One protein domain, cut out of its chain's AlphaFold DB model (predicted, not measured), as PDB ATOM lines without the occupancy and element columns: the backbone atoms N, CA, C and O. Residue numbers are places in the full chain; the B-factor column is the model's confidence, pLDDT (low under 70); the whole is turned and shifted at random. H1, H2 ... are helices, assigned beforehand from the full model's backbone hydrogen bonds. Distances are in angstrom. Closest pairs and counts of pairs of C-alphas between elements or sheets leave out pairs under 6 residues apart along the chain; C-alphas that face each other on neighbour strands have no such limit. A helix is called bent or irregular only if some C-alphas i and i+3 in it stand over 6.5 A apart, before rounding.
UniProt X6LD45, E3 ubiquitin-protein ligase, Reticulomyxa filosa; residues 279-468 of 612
ATOM      1  N   ARG A 279     228.016 173.865 269.370       51.59
ATOM      2  CA  ARG A 279     227.659 173.497 270.755       51.59
ATOM      3  C   ARG A 279     228.022 174.578 271.776       51.59
ATOM      4  O   ARG A 279     227.278 174.797 272.722       51.59
ATOM      5  N   THR A 280     229.137 175.275 271.571       56.53
ATOM      6  CA  THR A 280     229.597 176.392 272.415       56.53
ATOM      7  C   THR A 280     228.615 177.557 272.361       56.53
ATOM      8  O   THR A 280     228.282 178.135 273.393       56.53
ATOM      9  N   ASN A 281     228.105 177.864 271.165       58.91
ATOM     10  CA  ASN A 281     227.144 178.945 270.962       58.91
ATOM     11  C   ASN A 281     225.787 178.646 271.611       58.91
ATOM     12  O   ASN A 281     225.171 179.558 272.152       58.91
ATOM     13  N   VAL A 282     225.343 177.383 271.594       62.53
ATOM     14  CA  VAL A 282     224.088 176.966 272.245       62.53
ATOM     15  C   VAL A 282     224.174 177.150 273.760       62.53
ATOM     16  O   VAL A 282     223.355 177.863 274.325       62.53
ATOM     17  N   ILE A 283     225.222 176.626 274.404       65.69
ATOM     18  CA  ILE A 283     225.371 176.715 275.867       65.69
ATOM     19  C   ILE A 283     225.482 178.178 276.330       65.69
ATOM     20  O   ILE A 283     224.863 178.573 277.317       65.69
ATOM     21  N   LEU A 284     226.251 179.013 275.621       64.94
ATOM     22  CA  LEU A 284     226.352 180.442 275.943       64.94
ATOM     23  C   LEU A 284     225.006 181.163 275.791       64.94
ATOM     24  O   LEU A 284     224.673 182.024 276.608       64.94
ATOM     25  N   ASN A 285     224.226 180.801 274.773       70.56
ATOM     26  CA  ASN A 285     222.890 181.341 274.566       70.56
ATOM     27  C   ASN A 285     221.927 180.921 275.692       70.56
ATOM     28  O   ASN A 285     221.176 181.759 276.191       70.56
ATOM     29  N   ASP A 286     222.000 179.671 276.151       71.44
ATOM     30  CA  ASP A 286     221.187 179.172 277.265       71.44
ATOM     31  C   ASP A 286     221.487 179.938 278.559       71.44
ATOM     32  O   ASP A 286     220.575 180.430 279.223       71.44
ATOM     33  N   ILE A 287     222.769 180.144 278.880       77.56
ATOM     34  CA  ILE A 287     223.170 180.938 280.050       77.56
ATOM     35  C   ILE A 287     222.728 182.393 279.932       77.56
ATOM     36  O   ILE A 287     222.286 182.977 280.923       77.56
ATOM     37  N   TYR A 288     222.797 182.982 278.737       80.25
ATOM     38  CA  TYR A 288     222.278 184.329 278.529       80.25
ATOM     39  C   TYR A 288     220.764 184.396 278.762       80.25
ATOM     40  O   TYR A 288     220.286 185.335 279.396       80.25
ATOM     41  N   HIS A 289     219.997 183.396 278.324       78.50
ATOM     42  CA  HIS A 289     218.559 183.340 278.586       78.50
ATOM     43  C   HIS A 289     218.222 183.135 280.062       78.50
ATOM     44  O   HIS A 289     217.290 183.768 280.564       78.50
ATOM     45  N   VAL A 290     218.997 182.326 280.785       83.62
ATOM     46  CA  VAL A 290     218.886 182.212 282.245       83.62
ATOM     47  C   VAL A 290     219.175 183.562 282.904       83.62
ATOM     48  O   VAL A 290     218.386 184.038 283.714       83.62
ATOM     49  N   LEU A 291     220.266 184.230 282.528       87.50
ATOM     50  CA  LEU A 291     220.612 185.544 283.068       87.50
ATOM     51  C   LEU A 291     219.507 186.576 282.790       87.50
ATOM     52  O   LEU A 291     219.097 187.302 283.696       87.50
ATOM     53  N   LEU A 292     218.995 186.618 281.557       85.44
ATOM     54  CA  LEU A 292     217.939 187.534 281.129       85.44
ATOM     55  C   LEU A 292     216.612 187.263 281.853       85.44
ATOM     56  O   LEU A 292     215.930 188.207 282.249       85.44
ATOM     57  N   SER A 293     216.252 185.993 282.051       84.31
ATOM     58  CA  SER A 293     215.022 185.598 282.748       84.31
ATOM     59  C   SER A 293     215.104 185.877 284.248       84.31
ATOM     60  O   SER A 293     214.172 186.455 284.804       84.31
ATOM     61  N   CYS A 294     216.236 185.590 284.899       90.44
ATOM     62  CA  CYS A 294     216.481 185.968 286.293       90.44
ATOM     63  C   CYS A 294     216.482 187.495 286.483       90.44
ATOM     64  O   CYS A 294     215.903 187.993 287.452       90.44
ATOM     65  N   TYR A 295     217.073 188.245 285.547       93.94
ATOM     66  CA  TYR A 295     217.032 189.710 285.540       93.94
ATOM     67  C   TYR A 295     215.597 190.233 285.433       93.94
ATOM     68  O   TYR A 295     215.169 191.042 286.260       93.94
ATOM     69  N   LEU A 296     214.825 189.731 284.466       91.50
ATOM     70  CA  LEU A 296     213.423 190.100 284.303       91.50
ATOM     71  C   LEU A 296     212.599 189.748 285.545       91.50
ATOM     72  O   LEU A 296     211.827 190.575 286.028       91.50
ATOM     73  N   TRP A 297     212.791 188.548 286.095       89.88
ATOM     74  CA  TRP A 297     212.110 188.116 287.308       89.88
ATOM     75  C   TRP A 297     212.399 189.068 288.470       89.88
ATOM     76  O   TRP A 297     211.466 189.490 289.155       89.88
ATOM     77  N   LYS A 298     213.656 189.495 288.651       90.06
ATOM     78  CA  LYS A 298     214.014 190.461 289.697       90.06
ATOM     79  C   LYS A 298     213.329 191.814 289.506       90.06
ATOM     80  O   LYS A 298     212.834 192.395 290.471       90.06
ATOM     81  N   VAL A 299     213.263 192.297 288.265       91.69
ATOM     82  CA  VAL A 299     212.547 193.531 287.928       91.69
ATOM     83  C   VAL A 299     211.055 193.394 288.255       91.69
ATOM     84  O   VAL A 299     210.504 194.245 288.951       91.69
ATOM     85  N   LEU A 300     210.408 192.306 287.826       89.75
ATOM     86  CA  LEU A 300     208.984 192.051 288.076       89.75
ATOM     87  C   LEU A 300     208.660 191.908 289.570       89.75
ATOM     88  O   LEU A 300     207.652 192.458 290.014       89.75
ATOM     89  N   GLN A 301     209.521 191.249 290.358       85.88
ATOM     90  CA  GLN A 301     209.373 191.154 291.818       85.88
ATOM     91  C   GLN A 301     209.253 192.541 292.461       85.88
ATOM     92  O   GLN A 301     208.376 192.758 293.296       85.88
ATOM     93  N   PHE A 302     210.089 193.500 292.051       86.62
ATOM     94  CA  PHE A 302     210.006 194.864 292.570       86.62
ATOM     95  C   PHE A 302     208.769 195.611 292.058       86.62
ATOM     96  O   PHE A 302     208.054 196.223 292.856       86.62
ATOM     97  N   LEU A 303     208.496 195.538 290.746       86.56
ATOM     98  CA  LEU A 303     207.342 196.201 290.125       86.56
ATOM     99  C   LEU A 303     206.034 195.808 290.813       86.56
ATOM    100  O   LEU A 303     205.220 196.667 291.153       86.56
ATOM    101  N   LEU A 304     205.858 194.509 291.056       85.31
ATOM    102  CA  LEU A 304     204.676 193.960 291.706       85.31
ATOM    103  C   LEU A 304     204.699 194.178 293.219       85.31
ATOM    104  O   LEU A 304     203.655 194.457 293.795       85.31
ATOM    105  N   GLY A 305     205.861 194.124 293.873       80.75
ATOM    106  CA  GLY A 305     205.983 194.402 295.306       80.75
ATOM    107  C   GLY A 305     205.479 195.800 295.680       80.75
ATOM    108  O   GLY A 305     204.675 195.946 296.603       80.75
ATOM    109  N   ASP A 306     205.889 196.832 294.936       73.56
ATOM    110  CA  ASP A 306     205.438 198.211 295.182       73.56
ATOM    111  C   ASP A 306     203.930 198.371 294.927       73.56
ATOM    112  O   ASP A 306     203.221 199.020 295.697       73.56
ATOM    113  N   VAL A 307     203.437 197.706 293.883       76.94
ATOM    114  CA  VAL A 307     202.022 197.611 293.502       76.94
ATOM    115  C   VAL A 307     201.172 196.961 294.602       76.94
ATOM    116  O   VAL A 307     200.138 197.505 294.987       76.94
ATOM    117  N   LEU A 308     201.609 195.824 295.144       76.31
ATOM    118  CA  LEU A 308     200.831 195.007 296.079       76.31
ATOM    119  C   LEU A 308     200.774 195.578 297.504       76.31
ATOM    120  O   LEU A 308     199.873 195.207 298.257       76.31
ATOM    121  N   THR A 309     201.716 196.443 297.896       68.50
ATOM    122  CA  THR A 309     201.779 196.993 299.268       68.50
ATOM    123  C   THR A 309     201.016 198.293 299.501       68.50
ATOM    124  O   THR A 309     200.729 198.604 300.654       68.50
ATOM    125  N   ASP A 310     200.638 199.028 298.454       59.16
ATOM    126  CA  ASP A 310     199.964 200.331 298.605       59.16
ATOM    127  C   ASP A 310     198.423 200.235 298.655       59.16
ATOM    128  O   ASP A 310     197.725 201.239 298.771       59.16
ATOM    129  N   GLY A 311     197.865 199.020 298.592       48.41
ATOM    130  CA  GLY A 311     196.424 198.764 298.639       48.41
ATOM    131  C   GLY A 311     195.968 198.195 299.983       48.41
ATOM    132  O   GLY A 311     196.097 196.998 300.237       48.41
ATOM    133  N   GLY A 312     195.362 199.024 300.836       43.09
ATOM    134  CA  GLY A 312     194.621 198.539 302.002       43.09
ATOM    135  C   GLY A 312     193.505 197.584 301.569       43.09
ATOM    136  O   GLY A 312     192.645 197.981 300.794       43.09
ATOM    137  N   LYS A 313     193.539 196.330 302.047       42.16
ATOM    138  CA  LYS A 313     192.482 195.299 301.924       42.16
ATOM    139  C   LYS A 313     191.586 195.420 300.672       42.16
ATOM    140  O   LYS A 313     190.368 195.439 300.803       42.16
ATOM    141  N   HIS A 314     192.137 195.475 299.459       42.88
ATOM    142  CA  HIS A 314     191.312 195.442 298.251       42.88
ATOM    143  C   HIS A 314     191.940 194.593 297.145       42.88
ATOM    144  O   HIS A 314     192.930 194.964 296.534       42.88
ATOM    145  N   LYS A 315     191.296 193.431 296.978       46.25
ATOM    146  CA  LYS A 315     191.028 192.622 295.782       46.25
ATOM    147  C   LYS A 315     192.109 192.568 294.694       46.25
ATOM    148  O   LYS A 315     192.414 193.562 294.048       46.25
ATOM    149  N   ASN A 316     192.547 191.334 294.441       49.06
ATOM    150  CA  ASN A 316     193.153 190.859 293.198       49.06
ATOM    151  C   ASN A 316     192.647 191.646 291.970       49.06
ATOM    152  O   ASN A 316     191.435 191.879 291.892       49.06
ATOM    153  N   PRO A 317     193.498 191.993 290.988       46.78
ATOM    154  CA  PRO A 317     193.061 192.673 289.769       46.78
ATOM    155  C   PRO A 317     191.968 191.921 289.010       46.78
ATOM    156  O   PRO A 317     191.251 192.554 288.256       46.78
ATOM    157  N   LEU A 318     191.721 190.641 289.301       48.78
ATOM    158  CA  LEU A 318     190.522 189.905 288.874       48.78
ATOM    159  C   LEU A 318     189.180 190.582 289.247       48.78
ATOM    160  O   LEU A 318     188.156 190.250 288.660       48.78
ATOM    161  N   ALA A 319     189.148 191.517 290.204       46.22
ATOM    162  CA  ALA A 319     187.944 192.268 290.579       46.22
ATOM    163  C   ALA A 319     187.796 193.634 289.878       46.22
ATOM    164  O   ALA A 319     186.773 194.299 290.047       46.22
ATOM    165  N   THR A 320     188.803 194.065 289.120       51.66
ATOM    166  CA  THR A 320     188.814 195.298 288.320       51.66
ATOM    167  C   THR A 320     189.011 194.917 286.856       51.66
ATOM    168  O   THR A 320     189.813 194.049 286.567       51.66
ATOM    169  N   SER A 321     188.339 195.540 285.890       58.25
ATOM    170  CA  SER A 321     188.464 195.152 284.468       58.25
ATOM    171  C   SER A 321     189.819 195.499 283.811       58.25
ATOM    172  O   SER A 321     189.877 195.634 282.593       58.25
ATOM    173  N   LEU A 322     190.872 195.737 284.596       68.31
ATOM    174  CA  LEU A 322     192.187 196.207 284.154       68.31
ATOM    175  C   LEU A 322     193.178 195.044 284.104       68.31
ATOM    176  O   LEU A 322     193.255 194.243 285.034       68.31
ATOM    177  N   THR A 323     193.983 194.997 283.046       82.25
ATOM    178  CA  THR A 323     195.101 194.048 282.934       82.25
ATOM    179  C   THR A 323     196.237 194.411 283.901       82.25
ATOM    180  O   THR A 323     196.408 195.578 284.264       82.25
ATOM    181  N   TRP A 324     197.075 193.440 284.291       83.88
ATOM    182  CA  TRP A 324     198.273 193.699 285.111       83.88
ATOM    183  C   TRP A 324     199.189 194.762 284.494       83.88
ATOM    184  O   TRP A 324     199.678 195.648 285.196       83.88
ATOM    185  N   THR A 325     199.357 194.730 283.172       83.88
ATOM    186  CA  THR A 325     200.133 195.723 282.420       83.88
ATOM    187  C   THR A 325     199.577 197.135 282.595       83.88
ATOM    188  O   THR A 325     200.341 198.074 282.817       83.88
ATOM    189  N   GLU A 326     198.256 197.307 282.527       82.44
ATOM    190  CA  GLU A 326     197.607 198.601 282.762       82.44
ATOM    191  C   GLU A 326     197.710 199.034 284.222       82.44
ATOM    192  O   GLU A 326     197.898 200.216 284.493       82.44
ATOM    193  N   TRP A 327     197.640 198.094 285.162       81.00
ATOM    194  CA  TRP A 327     197.761 198.384 286.588       81.00
ATOM    195  C   TRP A 327     199.161 198.896 286.944       81.00
ATOM    196  O   TRP A 327     199.303 199.954 287.563       81.00
ATOM    197  N   VAL A 328     200.202 198.196 286.478       85.12
ATOM    198  CA  VAL A 328     201.602 198.613 286.635       85.12
ATOM    199  C   VAL A 328     201.842 199.947 285.925       85.12
ATOM    200  O   VAL A 328     202.409 200.858 286.526       85.12
ATOM    201  N   ARG A 329     201.342 200.120 284.692       85.81
ATOM    202  CA  ARG A 329     201.431 201.393 283.956       85.81
ATOM    203  C   ARG A 329     200.804 202.541 284.745       85.81
ATOM    204  O   ARG A 329     201.468 203.550 284.970       85.81
ATOM    205  N   ASN A 330     199.561 202.371 285.200       82.62
ATOM    206  CA  ASN A 330     198.843 203.372 285.983       82.62
ATOM    207  C   ASN A 330     199.631 203.730 287.240       82.62
ATOM    208  O   ASN A 330     199.760 204.909 287.566       82.62
ATOM    209  N   ARG A 331     200.229 202.739 287.908       80.44
ATOM    210  CA  ARG A 331     201.046 202.965 289.099       80.44
ATOM    211  C   ARG A 331     202.307 203.778 288.811       80.44
ATOM    212  O   ARG A 331     202.605 204.693 289.574       80.44
ATOM    213  N   ILE A 332     203.005 203.497 287.712       81.12
ATOM    214  CA  ILE A 332     204.171 204.285 287.290       81.12
ATOM    215  C   ILE A 332     203.744 205.735 286.991       81.12
ATOM    216  O   ILE A 332     204.442 206.673 287.369       81.12
ATOM    217  N   THR A 333     202.571 205.942 286.376       76.00
ATOM    218  CA  THR A 333     202.075 207.281 286.003       76.00
ATOM    219  C   THR A 333     201.436 208.092 287.130       76.00
ATOM    220  O   THR A 333     201.455 209.314 287.048       76.00
ATOM    221  N   ASN A 334     200.873 207.454 288.162       65.81
ATOM    222  CA  ASN A 334     200.104 208.117 289.229       65.81
ATOM    223  C   ASN A 334     200.996 208.733 290.329       65.81
ATOM    224  O   ASN A 334     200.516 209.182 291.368       65.81
ATOM    225  N   THR A 335     202.312 208.750 290.117       54.91
ATOM    226  CA  THR A 335     203.227 209.603 290.878       54.91
ATOM    227  C   THR A 335     203.040 211.048 290.380       54.91
ATOM    228  O   THR A 335     202.862 211.302 289.196       54.91
ATOM    229  N   ASN A 336     202.907 212.011 291.284       48.12
ATOM    230  CA  ASN A 336     202.119 213.228 291.043       48.12
ATOM    231  C   ASN A 336     202.784 214.348 290.188       48.12
ATOM    232  O   ASN A 336     202.490 215.515 290.434       48.12
ATOM    233  N   THR A 337     203.645 214.069 289.188       43.66
ATOM    234  CA  THR A 337     204.261 215.124 288.333       43.66
ATOM    235  C   THR A 337     204.707 214.687 286.915       43.66
ATOM    236  O   THR A 337     205.419 213.717 286.717       43.66
ATOM    237  N   ASN A 338     204.344 215.478 285.902       49.16
ATOM    238  CA  ASN A 338     204.642 215.348 284.459       49.16
ATOM    239  C   ASN A 338     206.094 214.912 284.091       49.16
ATOM    240  O   ASN A 338     207.027 215.454 284.661       49.16
ATOM    241  N   LYS A 339     206.277 214.018 283.091       54.16
ATOM    242  CA  LYS A 339     207.539 213.474 282.482       54.16
ATOM    243  C   LYS A 339     208.654 212.925 283.404       54.16
ATOM    244  O   LYS A 339     209.349 212.002 282.981       54.16
ATOM    245  N   ASP A 340     208.778 213.387 284.641       59.62
ATOM    246  CA  ASP A 340     209.759 212.941 285.638       59.62
ATOM    247  C   ASP A 340     209.358 211.625 286.336       59.62
ATOM    248  O   ASP A 340     210.169 211.006 287.026       59.62
ATOM    249  N   ASN A 341     208.135 211.133 286.103       69.38
ATOM    250  CA  ASN A 341     207.598 209.926 286.742       69.38
ATOM    251  C   ASN A 341     208.339 208.635 286.377       69.38
ATOM    252  O   ASN A 341     208.665 207.847 287.263       69.38
ATOM    253  N   ILE A 342     208.649 208.413 285.091       76.00
ATOM    254  CA  ILE A 342     209.413 207.219 284.674       76.00
ATOM    255  C   ILE A 342     210.814 207.274 285.281       76.00
ATOM    256  O   ILE A 342     211.303 206.263 285.772       76.00
ATOM    257  N   LYS A 343     211.434 208.459 285.297       81.25
ATOM    258  CA  LYS A 343     212.770 208.658 285.859       81.25
ATOM    259  C   LYS A 343     212.796 208.329 287.354       81.25
ATOM    260  O   LYS A 343     213.546 207.446 287.747       81.25
ATOM    261  N   CYS A 344     211.923 208.944 288.153       77.81
ATOM    262  CA  CYS A 344     211.805 208.684 289.593       77.81
ATOM    263  C   CYS A 344     211.506 207.202 289.896       77.81
ATOM    264  O   CYS A 344     212.016 206.613 290.850       77.81
ATOM    265  N   TYR A 345     210.704 206.553 289.052       82.94
ATOM    266  CA  TYR A 345     210.393 205.141 289.224       82.94
ATOM    267  C   TYR A 345     211.581 204.227 288.872       82.94
ATOM    268  O   TYR A 345     211.872 203.284 289.609       82.94
ATOM    269  N   VAL A 346     212.298 204.515 287.781       87.94
ATOM    270  CA  VAL A 346     213.531 203.806 287.395       87.94
ATOM    271  C   VAL A 346     214.627 204.008 288.441       87.94
ATOM    272  O   VAL A 346     215.318 203.046 288.760       87.94
ATOM    273  N   GLU A 347     214.740 205.205 289.026       87.00
ATOM    274  CA  GLU A 347     215.612 205.475 290.174       87.00
ATOM    275  C   GLU A 347     215.310 204.494 291.302       87.00
ATOM    276  O   GLU A 347     216.197 203.758 291.721       87.00
ATOM    277  N   ARG A 348     214.049 204.384 291.735       84.25
ATOM    278  CA  ARG A 348     213.665 203.416 292.773       84.25
ATOM    279  C   ARG A 348     213.985 201.982 292.360       84.25
ATOM    280  O   ARG A 348     214.582 201.268 293.153       84.25
ATOM    281  N   LEU A 349     213.638 201.564 291.144       88.56
ATOM    282  CA  LEU A 349     213.906 200.212 290.638       88.56
ATOM    283  C   LEU A 349     215.409 199.877 290.656       88.56
ATOM    284  O   LEU A 349     215.789 198.784 291.079       88.56
ATOM    285  N   ALA A 350     216.268 200.825 290.273       90.12
ATOM    286  CA  ALA A 350     217.717 200.654 290.267       90.12
ATOM    287  C   ALA A 350     218.266 200.306 291.662       90.12
ATOM    288  O   ALA A 350     219.114 199.423 291.771       90.12
ATOM    289  N   PHE A 351     217.725 200.891 292.737       85.19
ATOM    290  CA  PHE A 351     218.147 200.571 294.110       85.19
ATOM    291  C   PHE A 351     217.934 199.099 294.494       85.19
ATOM    292  O   PHE A 351     218.702 198.576 295.301       85.19
ATOM    293  N   PHE A 352     216.917 198.429 293.949       84.69
ATOM    294  CA  PHE A 352     216.596 197.035 294.294       84.69
ATOM    295  C   PHE A 352     217.200 196.023 293.317       84.69
ATOM    296  O   PHE A 352     217.436 194.868 293.672       84.69
ATOM    297  N   VAL A 353     217.480 196.446 292.084       90.38
ATOM    298  CA  VAL A 353     218.069 195.579 291.056       90.38
ATOM    299  C   VAL A 353     219.601 195.581 291.115       90.38
ATOM    300  O   VAL A 353     220.215 194.554 290.827       90.38
ATOM    301  N   LEU A 354     220.232 196.678 291.549       90.38
ATOM    302  CA  LEU A 354     221.694 196.802 291.591       90.38
ATOM    303  C   LEU A 354     222.400 195.662 292.356       90.38
ATOM    304  O   LEU A 354     223.349 195.099 291.808       90.38
ATOM    305  N   PRO A 355     221.941 195.228 293.549       87.25
ATOM    306  CA  PRO A 355     222.516 194.062 294.218       87.25
ATOM    307  C   PRO A 355     222.565 192.802 293.361       87.25
ATOM    308  O   PRO A 355     223.575 192.105 293.328       87.25
ATOM    309  N   PHE A 356     221.473 192.507 292.653       91.31
ATOM    310  CA  PHE A 356     221.392 191.343 291.781       91.31
ATOM    311  C   PHE A 356     222.405 191.456 290.634       91.31
ATOM    312  O   PHE A 356     223.146 190.505 290.383       91.31
ATOM    313  N   LEU A 357     222.506 192.628 289.998       93.81
ATOM    314  CA  LEU A 357     223.469 192.875 288.921       93.81
ATOM    315  C   LEU A 357     224.918 192.714 289.399       93.81
ATOM    316  O   LEU A 357     225.701 192.034 288.738       93.81
ATOM    317  N   ARG A 358     225.265 193.257 290.573       90.81
ATOM    318  CA  ARG A 358     226.593 193.081 291.184       90.81
ATOM    319  C   ARG A 358     226.909 191.612 291.443       90.81
ATOM    320  O   ARG A 358     227.991 191.157 291.083       90.81
ATOM    321  N   LYS A 359     225.973 190.853 292.026       90.25
ATOM    322  CA  LYS A 359     226.148 189.410 292.261       90.25
ATOM    323  C   LYS A 359     226.371 188.651 290.949       90.25
ATOM    324  O   LYS A 359     227.290 187.840 290.877       90.25
ATOM    325  N   CYS A 360     225.585 188.940 289.906       92.50
ATOM    326  CA  CYS A 360     225.747 188.330 288.582       92.50
ATOM    327  C   CYS A 360     227.110 188.662 287.967       92.50
ATOM    328  O   CYS A 360     227.780 187.777 287.446       92.50
ATOM    329  N   TYR A 361     227.546 189.915 288.074       90.75
ATOM    330  CA  TYR A 361     228.846 190.361 287.586       90.75
ATOM    331  C   TYR A 361     230.001 189.656 288.310       90.75
ATOM    332  O   TYR A 361     230.883 189.088 287.674       90.75
ATOM    333  N   ILE A 362     229.955 189.585 289.643       86.44
ATOM    334  CA  ILE A 362     230.944 188.853 290.448       86.44
ATOM    335  C   ILE A 362     230.966 187.364 290.077       86.44
ATOM    336  O   ILE A 362     232.044 186.789 289.925       86.44
ATOM    337  N   LEU A 363     229.792 186.744 289.918       87.31
ATOM    338  CA  LEU A 363     229.659 185.340 289.532       87.31
ATOM    339  C   LEU A 363     230.301 185.085 288.168       87.31
ATOM    340  O   LEU A 363     231.213 184.268 288.080       87.31
ATOM    341  N   LEU A 364     229.898 185.823 287.131       84.62
ATOM    342  CA  LEU A 364     230.424 185.646 285.776       84.62
ATOM    343  C   LEU A 364     231.910 186.015 285.665       84.62
ATOM    344  O   LEU A 364     232.633 185.446 284.848       84.62
ATOM    345  N   TYR A 365     232.400 186.938 286.496       82.88
ATOM    346  CA  TYR A 365     233.833 187.197 286.597       82.88
ATOM    347  C   TYR A 365     234.567 186.007 287.223       82.88
ATOM    348  O   TYR A 365     235.584 185.560 286.696       82.88
ATOM    349  N   SER A 366     234.045 185.455 288.324       76.38
ATOM    350  CA  SER A 366     234.634 184.278 288.974       76.38
ATOM    351  C   SER A 366     234.651 183.053 288.059       76.38
ATOM    352  O   SER A 366     235.481 182.164 288.247       76.38
ATOM    353  N   THR A 367     233.780 183.041 287.041       72.19
ATOM    354  CA  THR A 367     233.759 182.025 285.992       72.19
ATOM    355  C   THR A 367     234.615 182.353 284.764       72.19
ATOM    356  O   THR A 367     234.678 181.554 283.834       72.19
ATOM    357  N   GLY A 368     235.266 183.517 284.720       71.75
ATOM    358  CA  GLY A 368     236.069 183.966 283.578       71.75
ATOM    359  C   GLY A 368     235.260 184.357 282.336       71.75
ATOM    360  O   GLY A 368     235.847 184.551 281.275       71.75
ATOM    361  N   LEU A 369     233.930 184.483 282.444       72.81
ATOM    362  CA  LEU A 369     233.052 184.860 281.328       72.81
ATOM    363  C   LEU A 369     233.075 186.366 281.038       72.81
ATOM    364  O   LEU A 369     232.770 186.780 279.923       72.81
ATOM    365  N   ILE A 370     233.454 187.182 282.024       77.06
ATOM    366  CA  ILE A 370     233.617 188.632 281.883       77.06
ATOM    367  C   ILE A 370     234.901 189.105 282.571       77.06
ATOM    368  O   ILE A 370     235.406 188.453 283.486       77.06
ATOM    369  N   GLN A 371     235.426 190.256 282.150       77.12
ATOM    370  CA  GLN A 371     236.563 190.902 282.808       77.12
ATOM    371  C   GLN A 371     236.099 191.725 284.012       77.12
ATOM    372  O   GLN A 371     235.071 192.398 283.933       77.12
ATOM    373  N   LEU A 372     236.866 191.680 285.106       77.38
ATOM    374  CA  LEU A 372     236.603 192.485 286.296       77.38
ATOM    375  C   LEU A 372     237.104 193.910 286.110       77.38
ATOM    376  O   LEU A 372     238.305 194.152 286.009       77.38
ATOM    377  N   ASP A 373     236.167 194.837 286.193       80.81
ATOM    378  CA  ASP A 373     236.391 196.239 286.467       80.81
ATOM    379  C   ASP A 373     235.924 196.511 287.903       80.81
ATOM    380  O   ASP A 373     234.748 196.372 288.245       80.81
ATOM    381  N   LEU A 374     236.876 196.840 288.775       73.69
ATOM    382  CA  LEU A 374     236.582 197.119 290.176       73.69
ATOM    383  C   LEU A 374     235.958 198.487 290.393       73.69
ATOM    384  O   LEU A 374     235.188 198.652 291.341       73.69
ATOM    385  N   ASP A 375     236.283 199.452 289.536       74.56
ATOM    386  CA  ASP A 375     235.730 200.797 289.636       74.56
ATOM    387  C   ASP A 375     234.232 200.780 289.273       74.56
ATOM    388  O   ASP A 375     233.443 201.546 289.833       74.56
ATOM    389  N   LEU A 376     233.814 199.828 288.432       79.06
ATOM    390  CA  LEU A 376     232.420 199.587 288.060       79.06
ATOM    391  C   LEU A 376     231.550 199.133 289.243       79.06
ATOM    392  O   LEU A 376     230.443 199.635 289.405       79.06
ATOM    393  N   LEU A 377     232.039 198.246 290.116       74.56
ATOM    394  CA  LEU A 377     231.280 197.747 291.281       74.56
ATOM    395  C   LEU A 377     231.108 198.783 292.410       74.56
ATOM    396  O   LEU A 377     230.527 198.468 293.454       74.56
ATOM    397  N   TRP A 378     231.636 199.999 292.224       69.62
ATOM    398  CA  TRP A 378     231.756 201.004 293.277       69.62
ATOM    399  C   TRP A 378     231.403 202.436 292.865       69.62
ATOM    400  O   TRP A 378     231.602 203.387 293.625       69.62
ATOM    401  N   SER A 379     230.862 202.634 291.672       67.94
ATOM    402  CA  SER A 379     230.567 203.986 291.195       67.94
ATOM    403  C   SER A 379     229.484 204.707 292.023       67.94
ATOM    404  O   SER A 379     229.476 205.939 292.081       67.94
ATOM    405  N   CYS A 380     228.609 203.972 292.725       70.00
ATOM    406  CA  CYS A 380     227.456 204.543 293.420       70.00
ATOM    407  C   CYS A 380     227.617 204.801 294.929       70.00
ATOM    408  O   CYS A 380     226.697 205.351 295.539       70.00
ATOM    409  N   LEU A 381     228.735 204.418 295.564       66.00
ATOM    410  CA  LEU A 381     228.899 204.531 297.023       66.00
ATOM    411  C   LEU A 381     230.320 204.962 297.415       66.00
ATOM    412  O   LEU A 381     231.287 204.401 296.942       66.00
ATOM    413  N   SER A 382     230.485 205.890 298.357       58.94
ATOM    414  CA  SER A 382     231.787 206.161 298.988       58.94
ATOM    415  C   SER A 382     231.609 206.198 300.503       58.94
ATOM    416  O   SER A 382     231.245 207.241 301.055       58.94
ATOM    417  N   VAL A 383     231.861 205.078 301.192       57.75
ATOM    418  CA  VAL A 383     231.912 205.074 302.663       57.75
ATOM    419  C   VAL A 383     233.204 205.754 303.095       57.75
ATOM    420  O   VAL A 383     234.302 205.240 302.893       57.75
ATOM    421  N   ASN A 384     233.071 206.941 303.669       64.12
ATOM    422  CA  ASN A 384     234.142 207.676 304.319       64.12
ATOM    423  C   ASN A 384     233.659 208.111 305.714       64.12
ATOM    424  O   ASN A 384     232.485 207.955 306.059       64.12
ATOM    425  N   SER A 385     234.552 208.660 306.537       63.00
ATOM    426  CA  SER A 385     234.214 209.094 307.903       63.00
ATOM    427  C   SER A 385     233.074 210.121 307.956       63.00
ATOM    428  O   SER A 385     232.388 210.207 308.971       63.00
ATOM    429  N   THR A 386     232.838 210.862 306.868       65.88
ATOM    430  CA  THR A 386     231.766 211.863 306.771       65.88
ATOM    431  C   THR A 386     230.414 211.276 306.352       65.88
ATOM    432  O   THR A 386     229.384 211.759 306.812       65.88
ATOM    433  N   THR A 387     230.392 210.215 305.539       66.81
ATOM    434  CA  THR A 387     229.162 209.539 305.083       66.81
ATOM    435  C   THR A 387     228.721 208.424 306.030       66.81
ATOM    436  O   THR A 387     227.542 208.078 306.058       66.81
ATOM    437  N   LEU A 388     229.629 207.895 306.860       65.62
ATOM    438  CA  LEU A 388     229.345 206.817 307.808       65.62
ATOM    439  C   LEU A 388     228.209 207.139 308.807       65.62
ATOM    440  O   LEU A 388     227.325 206.296 308.971       65.62
ATOM    441  N   PRO A 389     228.150 208.323 309.452       66.81
ATOM    442  CA  PRO A 389     227.031 208.663 310.332       66.81
ATOM    443  C   PRO A 389     225.688 208.690 309.595       66.81
ATOM    444  O   PRO A 389     224.699 208.196 310.128       66.81
ATOM    445  N   ALA A 390     225.662 209.206 308.363       67.94
ATOM    446  CA  ALA A 390     224.464 209.267 307.527       67.94
ATOM    447  C   ALA A 390     224.000 207.856 307.107       67.94
ATOM    448  O   ALA A 390     222.820 207.528 307.239       67.94
ATOM    449  N   ILE A 391     224.934 206.972 306.733       66.19
ATOM    450  CA  ILE A 391     224.667 205.549 306.450       66.19
ATOM    451  C   ILE A 391     224.039 204.859 307.667       66.19
ATOM    452  O   ILE A 391     223.003 204.202 307.552       66.19
ATOM    453  N   LEU A 392     224.643 205.033 308.847       63.84
ATOM    454  CA  LEU A 392     224.176 204.414 310.090       63.84
ATOM    455  C   LEU A 392     222.829 204.979 310.564       63.84
ATOM    456  O   LEU A 392     222.085 204.292 311.262       63.84
ATOM    457  N   GLN A 393     222.493 206.209 310.176       64.62
ATOM    458  CA  GLN A 393     221.197 206.829 310.449       64.62
ATOM    459  C   GLN A 393     220.132 206.512 309.389       64.62
ATOM    460  O   GLN A 393     218.988 206.937 309.550       64.62
ATOM    461  N   LYS A 394     220.470 205.718 308.361       64.69
ATOM    462  CA  LYS A 394     219.606 205.412 307.207       64.69
ATOM    463  C   LYS A 394     219.172 206.671 306.451       64.69
ATOM    464  O   LYS A 394     218.053 206.734 305.946       64.69
ATOM    465  N   ASP A 395     220.047 207.671 306.392       61.34
ATOM    466  CA  ASP A 395     219.797 208.894 305.642       61.34
ATOM    467  C   ASP A 395     219.753 208.570 304.135       61.34
ATOM    468  O   ASP A 395     220.748 208.088 303.578       61.34
ATOM    469  N   PRO A 396     218.616 208.801 303.451       55.72
ATOM    470  CA  PRO A 396     218.478 208.498 302.030       55.72
ATOM    471  C   PRO A 396     219.419 209.326 301.138       55.72
ATOM    472  O   PRO A 396     219.691 208.906 300.017       55.72
ATOM    473  N   SER A 397     219.968 210.448 301.621       60.19
ATOM    474  CA  SER A 397     220.887 211.311 300.858       60.19
ATOM    475  C   SER A 397     222.262 210.688 300.575       60.19
ATOM    476  O   SER A 397     223.008 211.186 299.728       60.19
ATOM    477  N   VAL A 398     222.600 209.583 301.250       63.47
ATOM    478  CA  VAL A 398     223.851 208.835 301.046       63.47
ATOM    479  C   VAL A 398     223.940 208.257 299.635       63.47
ATOM    480  O   VAL A 398     225.019 208.224 299.043       63.47
ATOM    481  N   PHE A 399     222.815 207.793 299.099       68.44
ATOM    482  CA  PHE A 399     222.747 207.189 297.780       68.44
ATOM    483  C   PHE A 399     222.206 208.215 296.796       68.44
ATOM    484  O   PHE A 399     221.009 208.489 296.776       68.44
ATOM    485  N   ARG A 400     223.089 208.776 295.968       76.25
ATOM    486  CA  ARG A 400     222.671 209.656 294.872       76.25
ATOM    487  C   ARG A 400     222.024 208.802 293.777       76.25
ATOM    488  O   ARG A 400     222.741 207.977 293.200       76.25
ATOM    489  N   PRO A 401     220.718 208.957 293.483       80.50
ATOM    490  CA  PRO A 401     220.026 208.112 292.511       80.50
ATOM    491  C   PRO A 401     220.694 208.099 291.134       80.50
ATOM    492  O   PRO A 401     220.719 207.067 290.469       80.50
ATOM    493  N   GLU A 402     221.316 209.210 290.740       83.31
ATOM    494  CA  GLU A 402     222.021 209.340 289.466       83.31
ATOM    495  C   GLU A 402     223.230 208.405 289.376       83.31
ATOM    496  O   GLU A 402     223.464 207.799 288.334       83.31
ATOM    497  N   LEU A 403     223.982 208.254 290.472       84.31
ATOM    498  CA  LEU A 403     225.142 207.361 290.510       84.31
ATOM    499  C   LEU A 403     224.714 205.891 290.566       84.31
ATOM    500  O   LEU A 403     225.354 205.043 289.957       84.31
ATOM    501  N   VAL A 404     223.614 205.591 291.264       86.94
ATOM    502  CA  VAL A 404     223.036 204.237 291.314       86.94
ATOM    503  C   VAL A 404     222.564 203.801 289.925       86.94
ATOM    504  O   VAL A 404     222.848 202.679 289.510       86.94
ATOM    505  N   ILE A 405     221.891 204.686 289.181       88.88
ATOM    506  CA  ILE A 405     221.492 204.415 287.794       88.88
ATOM    507  C   ILE A 405     222.717 204.228 286.900       88.88
ATOM    508  O   ILE A 405     222.760 203.255 286.156       88.88
ATOM    509  N   ALA A 406     223.714 205.114 286.989       89.62
ATOM    510  CA  ALA A 406     224.923 205.003 286.176       89.62
ATOM    511  C   ALA A 406     225.642 203.661 286.399       89.62
ATOM    512  O   ALA A 406     226.085 203.029 285.438       89.62
ATOM    513  N   GLU A 407     225.702 203.187 287.646       90.38
ATOM    514  CA  GLU A 407     226.258 201.871 287.953       90.38
ATOM    515  C   GLU A 407     225.433 200.733 287.348       90.38
ATOM    516  O   GLU A 407     225.985 199.856 286.683       90.38
ATOM    517  N   CYS A 408     224.109 200.762 287.540       92.00
ATOM    518  CA  CYS A 408     223.190 199.796 286.940       92.00
ATOM    519  C   CYS A 408     223.352 199.734 285.421       92.00
ATOM    520  O   CYS A 408     223.448 198.645 284.864       92.00
ATOM    521  N   ASP A 409     223.408 200.885 284.751       91.31
ATOM    522  CA  ASP A 409     223.545 200.957 283.301       91.31
ATOM    523  C   ASP A 409     224.889 200.377 282.853       91.31
ATOM    524  O   ASP A 409     224.933 199.610 281.890       91.31
ATOM    525  N   THR A 410     225.973 200.665 283.576       90.38
ATOM    526  CA  THR A 410     227.306 200.119 283.276       90.38
ATOM    527  C   THR A 410     227.343 198.597 283.470       90.38
ATOM    528  O   THR A 410     227.825 197.874 282.597       90.38
ATOM    529  N   LEU A 411     226.754 198.082 284.556       92.00
ATOM    530  CA  LEU A 411     226.598 196.642 284.798       92.00
ATOM    531  C   LEU A 411     225.735 195.971 283.727       92.00
ATOM    532  O   LEU A 411     226.107 194.919 283.214       92.00
ATOM    533  N   CYS A 412     224.611 196.575 283.342       92.31
ATOM    534  CA  CYS A 412     223.768 196.063 282.264       92.31
ATOM    535  C   CYS A 412     224.519 196.027 280.928       92.31
ATOM    536  O   CYS A 412     224.333 195.092 280.153       92.31
ATOM    537  N   HIS A 413     225.394 196.994 280.642       87.69
ATOM    538  CA  HIS A 413     226.264 196.926 279.467       87.69
ATOM    539  C   HIS A 413     227.258 195.767 279.557       87.69
ATOM    540  O   HIS A 413     227.331 194.978 278.619       87.69
ATOM    541  N   ALA A 414     227.958 195.618 280.684       86.31
ATOM    542  CA  ALA A 414     228.940 194.551 280.870       86.31
ATOM    543  C   ALA A 414     228.320 193.138 280.851       86.31
ATOM    544  O   ALA A 414     228.957 192.184 280.417       86.31
ATOM    545  N   LEU A 415     227.066 193.014 281.295       88.25
ATOM    546  CA  LEU A 415     226.287 191.772 281.304       88.25
ATOM    547  C   LEU A 415     225.464 191.555 280.021       88.25
ATOM    548  O   LEU A 415     224.709 190.588 279.939       88.25
ATOM    549  N   PHE A 416     225.563 192.452 279.033       86.25
ATOM    550  CA  PHE A 416     224.758 192.434 277.803       86.25
ATOM    551  C   PHE A 416     223.231 192.434 278.049       86.25
ATOM    552  O   PHE A 416     222.449 191.940 277.234       86.25
ATOM    553  N   LEU A 417     222.780 193.018 279.160       89.38
ATOM    554  CA  LEU A 417     221.374 193.141 279.551       89.38
ATOM    555  C   LEU A 417     220.765 194.478 279.087       89.38
ATOM    556  O   LEU A 417     221.469 195.493 279.024       89.38
ATOM    557  N   PRO A 418     219.458 194.535 278.776       90.56
ATOM    558  CA  PRO A 418     218.771 195.802 278.523       90.56
ATOM    559  C   PRO A 418     218.746 196.715 279.752       90.56
ATOM    560  O   PRO A 418     218.536 196.256 280.875       90.56
ATOM    561  N   MET A 419     218.925 198.023 279.544       92.44
ATOM    562  CA  MET A 419     218.837 199.014 280.624       92.44
ATOM    563  C   MET A 419     217.418 199.072 281.200       92.44
ATOM    564  O   MET A 419     216.434 198.901 280.476       92.44
ATOM    565  N   LEU A 420     217.306 199.375 282.496       92.69
ATOM    566  CA  LEU A 420     216.019 199.440 283.201       92.69
ATOM    567  C   LEU A 420     215.071 200.464 282.570       92.69
ATOM    568  O   LEU A 420     213.888 200.180 282.384       92.69
ATOM    569  N   HIS A 421     215.604 201.632 282.197       90.56
ATOM    570  CA  HIS A 421     214.844 202.666 281.498       90.56
ATOM    571  C   HIS A 421     214.233 202.132 280.199       90.56
ATOM    572  O   HIS A 421     213.041 202.323 279.960       90.56
ATOM    573  N   ASP A 422     215.037 201.461 279.370       89.75
ATOM    574  CA  ASP A 422     214.589 200.974 278.068       89.75
ATOM    575  C   ASP A 422     213.539 199.877 278.225       89.75
ATOM    576  O   ASP A 422     212.497 199.970 277.591       89.75
ATOM    577  N   TYR A 423     213.740 198.926 279.143       91.75
ATOM    578  CA  TYR A 423     212.735 197.906 279.444       91.75
ATOM    579  C   TYR A 423     211.397 198.512 279.897       91.75
ATOM    580  O   TYR A 423     210.342 198.140 279.375       91.75
ATOM    581  N   VAL A 424     211.412 199.458 280.845       90.25
ATOM    582  CA  VAL A 424     210.178 200.091 281.344       90.25
ATOM    583  C   VAL A 424     209.479 200.873 280.228       90.25
ATOM    584  O   VAL A 424     208.264 200.753 280.050       90.25
ATOM    585  N   ALA A 425     210.240 201.650 279.455       87.81
ATOM    586  CA  ALA A 425     209.720 202.488 278.382       87.81
ATOM    587  C   ALA A 425     209.109 201.661 277.238       87.81
ATOM    588  O   ALA A 425     208.010 201.977 276.771       87.81
ATOM    589  N   THR A 426     209.771 200.581 276.817       87.31
ATOM    590  CA  THR A 426     209.269 199.718 275.742       87.31
ATOM    591  C   THR A 426     208.079 198.886 276.206       87.31
ATOM    592  O   THR A 426     207.103 198.749 275.474       87.31
ATOM    593  N   THR A 427     208.123 198.328 277.418       88.56
ATOM    594  CA  THR A 427     207.119 197.359 277.895       88.56
ATOM    595  C   THR A 427     205.815 198.025 278.320       88.56
ATOM    596  O   THR A 427     204.739 197.518 278.011       88.56
ATOM    597  N   PHE A 428     205.883 199.179 278.991       87.75
ATOM    598  CA  PHE A 428     204.695 199.808 279.577       87.75
ATOM    599  C   PHE A 428     204.219 201.061 278.837       87.75
ATOM    600  O   PHE A 428     203.043 201.402 278.962       87.75
ATOM    601  N   PHE A 429     205.070 201.719 278.040       83.19
ATOM    602  CA  PHE A 429     204.763 203.024 277.430       83.19
ATOM    603  C   PHE A 429     204.847 203.064 275.898       83.19
ATOM    604  O   PHE A 429     204.638 204.127 275.318       83.19
ATOM    605  N   ALA A 430     205.117 201.931 275.236       70.81
ATOM    606  CA  ALA A 430     205.245 201.837 273.777       70.81
ATOM    607  C   ALA A 430     206.237 202.861 273.177       70.81
ATOM    608  O   ALA A 430     206.064 203.342 272.056       70.81
ATOM    609  N   HIS A 431     207.282 203.216 273.931       72.00
ATOM    610  CA  HIS A 431     208.379 204.042 273.436       72.00
ATOM    611  C   HIS A 431     209.426 203.180 272.730       72.00
ATOM    612  O   HIS A 431     209.685 202.048 273.135       72.00
ATOM    613  N   ASN A 432     210.067 203.734 271.698       61.50
ATOM    614  CA  ASN A 432     211.174 203.062 271.022       61.50
ATOM    615  C   ASN A 432     212.396 202.992 271.948       61.50
ATOM    616  O   ASN A 432     212.739 203.984 272.596       61.50
ATOM    617  N   ALA A 433     213.059 201.832 271.979       61.38
ATOM    618  CA  ALA A 433     214.301 201.637 272.719       61.38
ATOM    619  C   ALA A 433     215.367 202.644 272.265       61.38
ATOM    620  O   ALA A 433     215.506 202.912 271.066       61.38
ATOM    621  N   LYS A 434     216.139 203.190 273.213       64.06
ATOM    622  CA  LYS A 434     217.292 204.037 272.879       64.06
ATOM    623  C   LYS A 434     218.409 203.201 272.256       64.06
ATOM    624  O   LYS A 434     219.017 203.630 271.277       64.06
ATOM    625  N   ASP A 435     218.631 202.002 272.787       65.50
ATOM    626  CA  ASP A 435     219.626 201.057 272.291       65.50
ATOM    627  C   ASP A 435     219.021 200.057 271.285       65.50
ATOM    628  O   ASP A 435     218.337 199.097 271.650       65.50
ATOM    629  N   ARG A 436     219.302 200.268 269.991       65.44
ATOM    630  CA  ARG A 436     218.852 199.373 268.908       65.44
ATOM    631  C   ARG A 436     219.550 198.012 268.920       65.44
ATOM    632  O   ARG A 436     219.032 197.069 268.332       65.44
ATOM    633  N   THR A 437     220.699 197.874 269.587       67.19
ATOM    634  CA  THR A 437     221.433 196.598 269.631       67.19
ATOM    635  C   THR A 437     220.737 195.562 270.517       67.19
ATOM    636  O   THR A 437     220.865 194.360 270.284       67.19
ATOM    637  N   LYS A 438     219.923 196.018 271.478       72.44
ATOM    638  CA  LYS A 438     219.201 195.178 272.449       72.44
ATOM    639  C   LYS A 438     217.709 195.024 272.148       72.44
ATOM    640  O   LYS A 438     216.978 194.458 272.957       72.44
ATOM    641  N   GLU A 439     217.251 195.474 270.978       74.06
ATOM    642  CA  GLU A 439     215.838 195.438 270.567       74.06
ATOM    643  C   GLU A 439     215.235 194.026 270.660       74.06
ATOM    644  O   GLU A 439     214.122 193.843 271.147       74.06
ATOM    645  N   ARG A 440     216.003 193.005 270.268       74.50
ATOM    646  CA  ARG A 440     215.566 191.604 270.341       74.50
ATOM    647  C   ARG A 440     215.414 191.114 271.782       74.50
ATOM    648  O   ARG A 440     214.401 190.500 272.098       74.50
ATOM    649  N   SER A 441     216.379 191.406 272.656       77.00
ATOM    650  CA  SER A 441     216.299 191.047 274.079       77.00
ATOM    651  C   SER A 441     215.134 191.765 274.766       77.00
ATOM    652  O   SER A 441     214.420 191.155 275.557       77.00
ATOM    653  N   LEU A 442     214.887 193.033 274.419       80.25
ATOM    654  CA  LEU A 442     213.733 193.797 274.903       80.25
ATOM    655  C   LEU A 442     212.403 193.182 274.456       80.25
ATOM    656  O   LEU A 442     211.497 193.058 275.276       80.25
ATOM    657  N   HIS A 443     212.297 192.743 273.201       76.69
ATOM    658  CA  HIS A 443     211.109 192.045 272.706       76.69
ATOM    659  C   HIS A 443     210.873 190.717 273.441       76.69
ATOM    660  O   HIS A 443     209.749 190.417 273.836       76.69
ATOM    661  N   VAL A 444     211.930 189.929 273.681       79.38
ATOM    662  CA  VAL A 444     211.832 188.694 274.481       79.38
ATOM    663  C   VAL A 444     211.332 189.004 275.893       79.38
ATOM    664  O   VAL A 444     210.376 188.381 276.348       79.38
ATOM    665  N   MET A 445     211.912 190.011 276.557       82.44
ATOM    666  CA  MET A 445     211.464 190.433 277.885       82.44
ATOM    667  C   MET A 445     209.996 190.877 277.886       82.44
ATOM    668  O   MET A 445     209.269 190.527 278.806       82.44
ATOM    669  N   GLN A 446     209.534 191.599 276.860       83.00
ATOM    670  CA  GLN A 446     208.125 191.989 276.731       83.00
ATOM    671  C   GLN A 446     207.190 190.774 276.643       83.00
ATOM    672  O   GLN A 446     206.187 190.730 277.357       83.00
ATOM    673  N   CYS A 447     207.516 189.784 275.806       78.81
ATOM    674  CA  CYS A 447     206.730 188.551 275.686       78.81
ATOM    675  C   CYS A 447     206.698 187.764 277.004       78.81
ATOM    676  O   CYS A 447     205.644 187.281 277.424       78.81
ATOM    677  N   TRP A 448     207.839 187.660 277.684       83.69
ATOM    678  CA  TRP A 448     207.935 187.002 278.985       83.69
ATOM    679  C   TRP A 448     207.168 187.743 280.078       83.69
ATOM    680  O   TRP A 448     206.516 187.096 280.890       83.69
ATOM    681  N   THR A 449     207.156 189.077 280.072       86.06
ATOM    682  CA  THR A 449     206.331 189.872 280.993       86.06
ATOM    683  C   THR A 449     204.844 189.612 280.792       86.06
ATOM    684  O   THR A 449     204.118 189.448 281.769       86.06
ATOM    685  N   GLN A 450     204.385 189.537 279.538       82.69
ATOM    686  CA  GLN A 450     202.994 189.190 279.232       82.69
ATOM    687  C   GLN A 450     202.660 187.776 279.720       82.69
ATOM    688  O   GLN A 450     201.708 187.602 280.473       82.69
ATOM    689  N   THR A 451     203.508 186.797 279.392       80.75
ATOM    690  CA  THR A 451     203.336 185.396 279.814       80.75
ATOM    691  C   THR A 451     203.290 185.262 281.335       80.75
ATOM    692  O   THR A 451     202.438 184.559 281.874       80.75
ATOM    693  N   PHE A 452     204.178 185.972 282.034       84.19
ATOM    694  CA  PHE A 452     204.209 186.007 283.489       84.19
ATOM    695  C   PHE A 452     202.903 186.579 284.054       84.19
ATOM    696  O   PHE A 452     202.330 185.995 284.967       84.19
ATOM    697  N   PHE A 453     202.409 187.700 283.516       85.50
ATOM    698  CA  PHE A 453     201.163 188.314 283.986       85.50
ATOM    699  C   PHE A 453     199.926 187.457 283.716       85.50
ATOM    700  O   PHE A 453     199.038 187.414 284.567       85.50
ATOM    701  N   ASP A 454     199.880 186.754 282.586       80.38
ATOM    702  CA  ASP A 454     198.777 185.850 282.246       80.38
ATOM    703  C   ASP A 454     198.713 184.640 283.191       80.38
ATOM    704  O   ASP A 454     197.637 184.107 283.462       80.38
ATOM    705  N   LYS A 455     199.868 184.219 283.722       79.06
ATOM    706  CA  LYS A 455     200.016 183.071 284.630       79.06
ATOM    707  C   LYS A 455     200.164 183.453 286.100       79.06
ATOM    708  O   LYS A 455     200.414 182.578 286.925       79.06
ATOM    709  N   PHE A 456     200.045 184.734 286.431       80.56
ATOM    710  CA  PHE A 456     200.377 185.229 287.759       80.56
ATOM    711  C   PHE A 456     199.407 184.693 288.821       80.56
ATOM    712  O   PHE A 456     198.204 184.960 288.762       80.56
ATOM    713  N   THR A 457     199.925 183.927 289.787       77.44
ATOM    714  CA  THR A 457     199.112 183.205 290.785       77.44
ATOM    715  C   THR A 457     199.039 183.914 292.142       77.44
ATOM    716  O   THR A 457     199.865 184.767 292.479       77.44
ATOM    717  N   ASP A 458     198.067 183.517 292.971       71.81
ATOM    718  CA  ASP A 458     197.937 184.009 294.351       71.81
ATOM    719  C   ASP A 458     199.138 183.622 295.232       71.81
ATOM    720  O   ASP A 458     199.613 184.441 296.019       71.81
ATOM    721  N   GLU A 459     199.700 182.424 295.046       69.06
ATOM    722  CA  GLU A 459     200.917 181.980 295.745       69.06
ATOM    723  C   GLU A 459     202.114 182.888 295.417       69.06
ATOM    724  O   GLU A 459     202.855 183.321 296.304       69.06
ATOM    725  N   GLN A 460     202.278 183.253 294.140       75.69
ATOM    726  CA  GLN A 460     203.312 184.197 293.712       75.69
ATOM    727  C   GLN A 460     203.075 185.598 294.291       75.69
ATOM    728  O   GLN A 460     204.036 186.274 294.661       75.69
ATOM    729  N   CYS A 461     201.816 186.031 294.426       75.12
ATOM    730  CA  CYS A 461     201.482 187.290 295.093       75.12
ATOM    731  C   CYS A 461     201.927 187.298 296.559       75.12
ATOM    732  O   CYS A 461     202.512 188.277 297.021       75.12
ATOM    733  N   GLU A 462     201.614 186.242 297.312       68.19
ATOM    734  CA  GLU A 462     201.986 186.130 298.725       68.19
ATOM    735  C   GLU A 462     203.498 186.120 298.912       68.19
ATOM    736  O   GLU A 462     204.011 186.841 299.771       68.19
ATOM    737  N   TYR A 463     204.216 185.401 298.051       71.94
ATOM    738  CA  TYR A 463     205.669 185.445 298.052       71.94
ATOM    739  C   TYR A 463     206.215 186.837 297.752       71.94
ATOM    740  O   TYR A 463     207.012 187.356 298.525       71.94
ATOM    741  N   ILE A 464     205.778 187.487 296.669       74.94
ATOM    742  CA  ILE A 464     206.274 188.826 296.318       74.94
ATOM    743  C   ILE A 464     206.014 189.819 297.458       74.94
ATOM    744  O   ILE A 464     206.856 190.674 297.731       74.94
ATOM    745  N   ARG A 465     204.889 189.690 298.175       72.12
ATOM    746  CA  ARG A 465     204.627 190.482 299.386       72.12
ATOM    747  C   ARG A 465     205.602 190.155 300.516       72.12
ATOM    748  O   ARG A 465     206.059 191.087 301.174       72.12
ATOM    749  N   SER A 466     205.912 188.878 300.745       65.00
ATOM    750  CA  SER A 466     206.820 188.458 301.816       65.00
ATOM    751  C   SER A 466     208.271 188.864 301.554       65.00
ATOM    752  O   SER A 466     208.975 189.190 302.507       65.00
ATOM    753  N   VAL A 467     208.694 188.934 300.285       64.44
ATOM    754  CA  VAL A 467     210.051 189.356 299.897       64.44
ATOM    755  C   VAL A 467     210.186 190.829 299.516       64.44
ATOM    756  O   VAL A 467     211.276 191.289 299.161       64.44
ATOM    757  N   ASN A 468     209.104 191.605 299.601       67.44
ATOM    758  CA  ASN A 468     209.133 193.006 299.208       67.44
ATOM    759  C   ASN A 468     210.150 193.795 300.051       67.44
ATOM    760  O   ASN A 468     210.122 193.776 301.280       67.44
TER     761      ASN A 468
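What this domain is: This is residues 279 to 468 of the 612 residues of the protein "E3 ubiquitin-protein ligase" of Reticulomyxa filosa (UniProt X6LD45). A long helix, H1, runs along one side of a crossed cluster of H2, H3a, H6 and H7, and H8 packs across H1 on its opposite side. H5 packs on both arms of the bent helix H3, while little H4 lies far out in a loop, touching no helix. The 190 printed residues include eight named helices, H1 to H8 in chain order, and no named strand: all helix. The whole is compact, with a radius of gyration of the C-alphas of 17.8 A, spanning 53 by 49 by 32 A.

How they stand to each other: H1, residues 279 to 309, touches H2, residues 324 to 333, with residues 303 to 307 alone; the closest C-alphas, of Val 307 and Val 328, are 7.0 A apart. H3, residues 341 to 366, was assigned as one helix by its hydrogen bonds but is bent, C-alphas 352 and 355 being 6.6 A apart; its arms, H3a to 352 and H3b from 355, stand at a steep tilt of 52 degrees. H4, residues 388 to 392, and H5, residues 401 to 414, are apart. H3a touches H5 with residues 346 to 351 alone, closest at the C-alphas of Glu 347 and Pro 401, 5.6 A. H6, residues 420 to 429, touches H3a, closest at the C-alphas of His 421 and Val 346, 6.1 A. H7, residues 436 to 454, is irregular, C-alphas 437 and 440 being 7.7 A apart. H8, residues 458 to 466, is about perpendicular to H1 at 77 degrees. O i to N i+4 pairs are within hydrogen-bond range throughout H1, H2, H3b, H4, H5, H6 and H8, in 7 of 8 in H3a and 13 of 15 in H7.

Where its parts are: H1 begins at C-alpha 279 (227.659, 173.497, 270.755) and is 45.1 A long; H7 is 27.6 A. H8 ends at C-alpha 466 (206.820, 188.458, 301.816).

The domain as a whole: The printed part has no cut. H1 to H2 and H3 to H4 are long links. Residues 309 to 322 and 381 to 399 are among those under pLDDT 70.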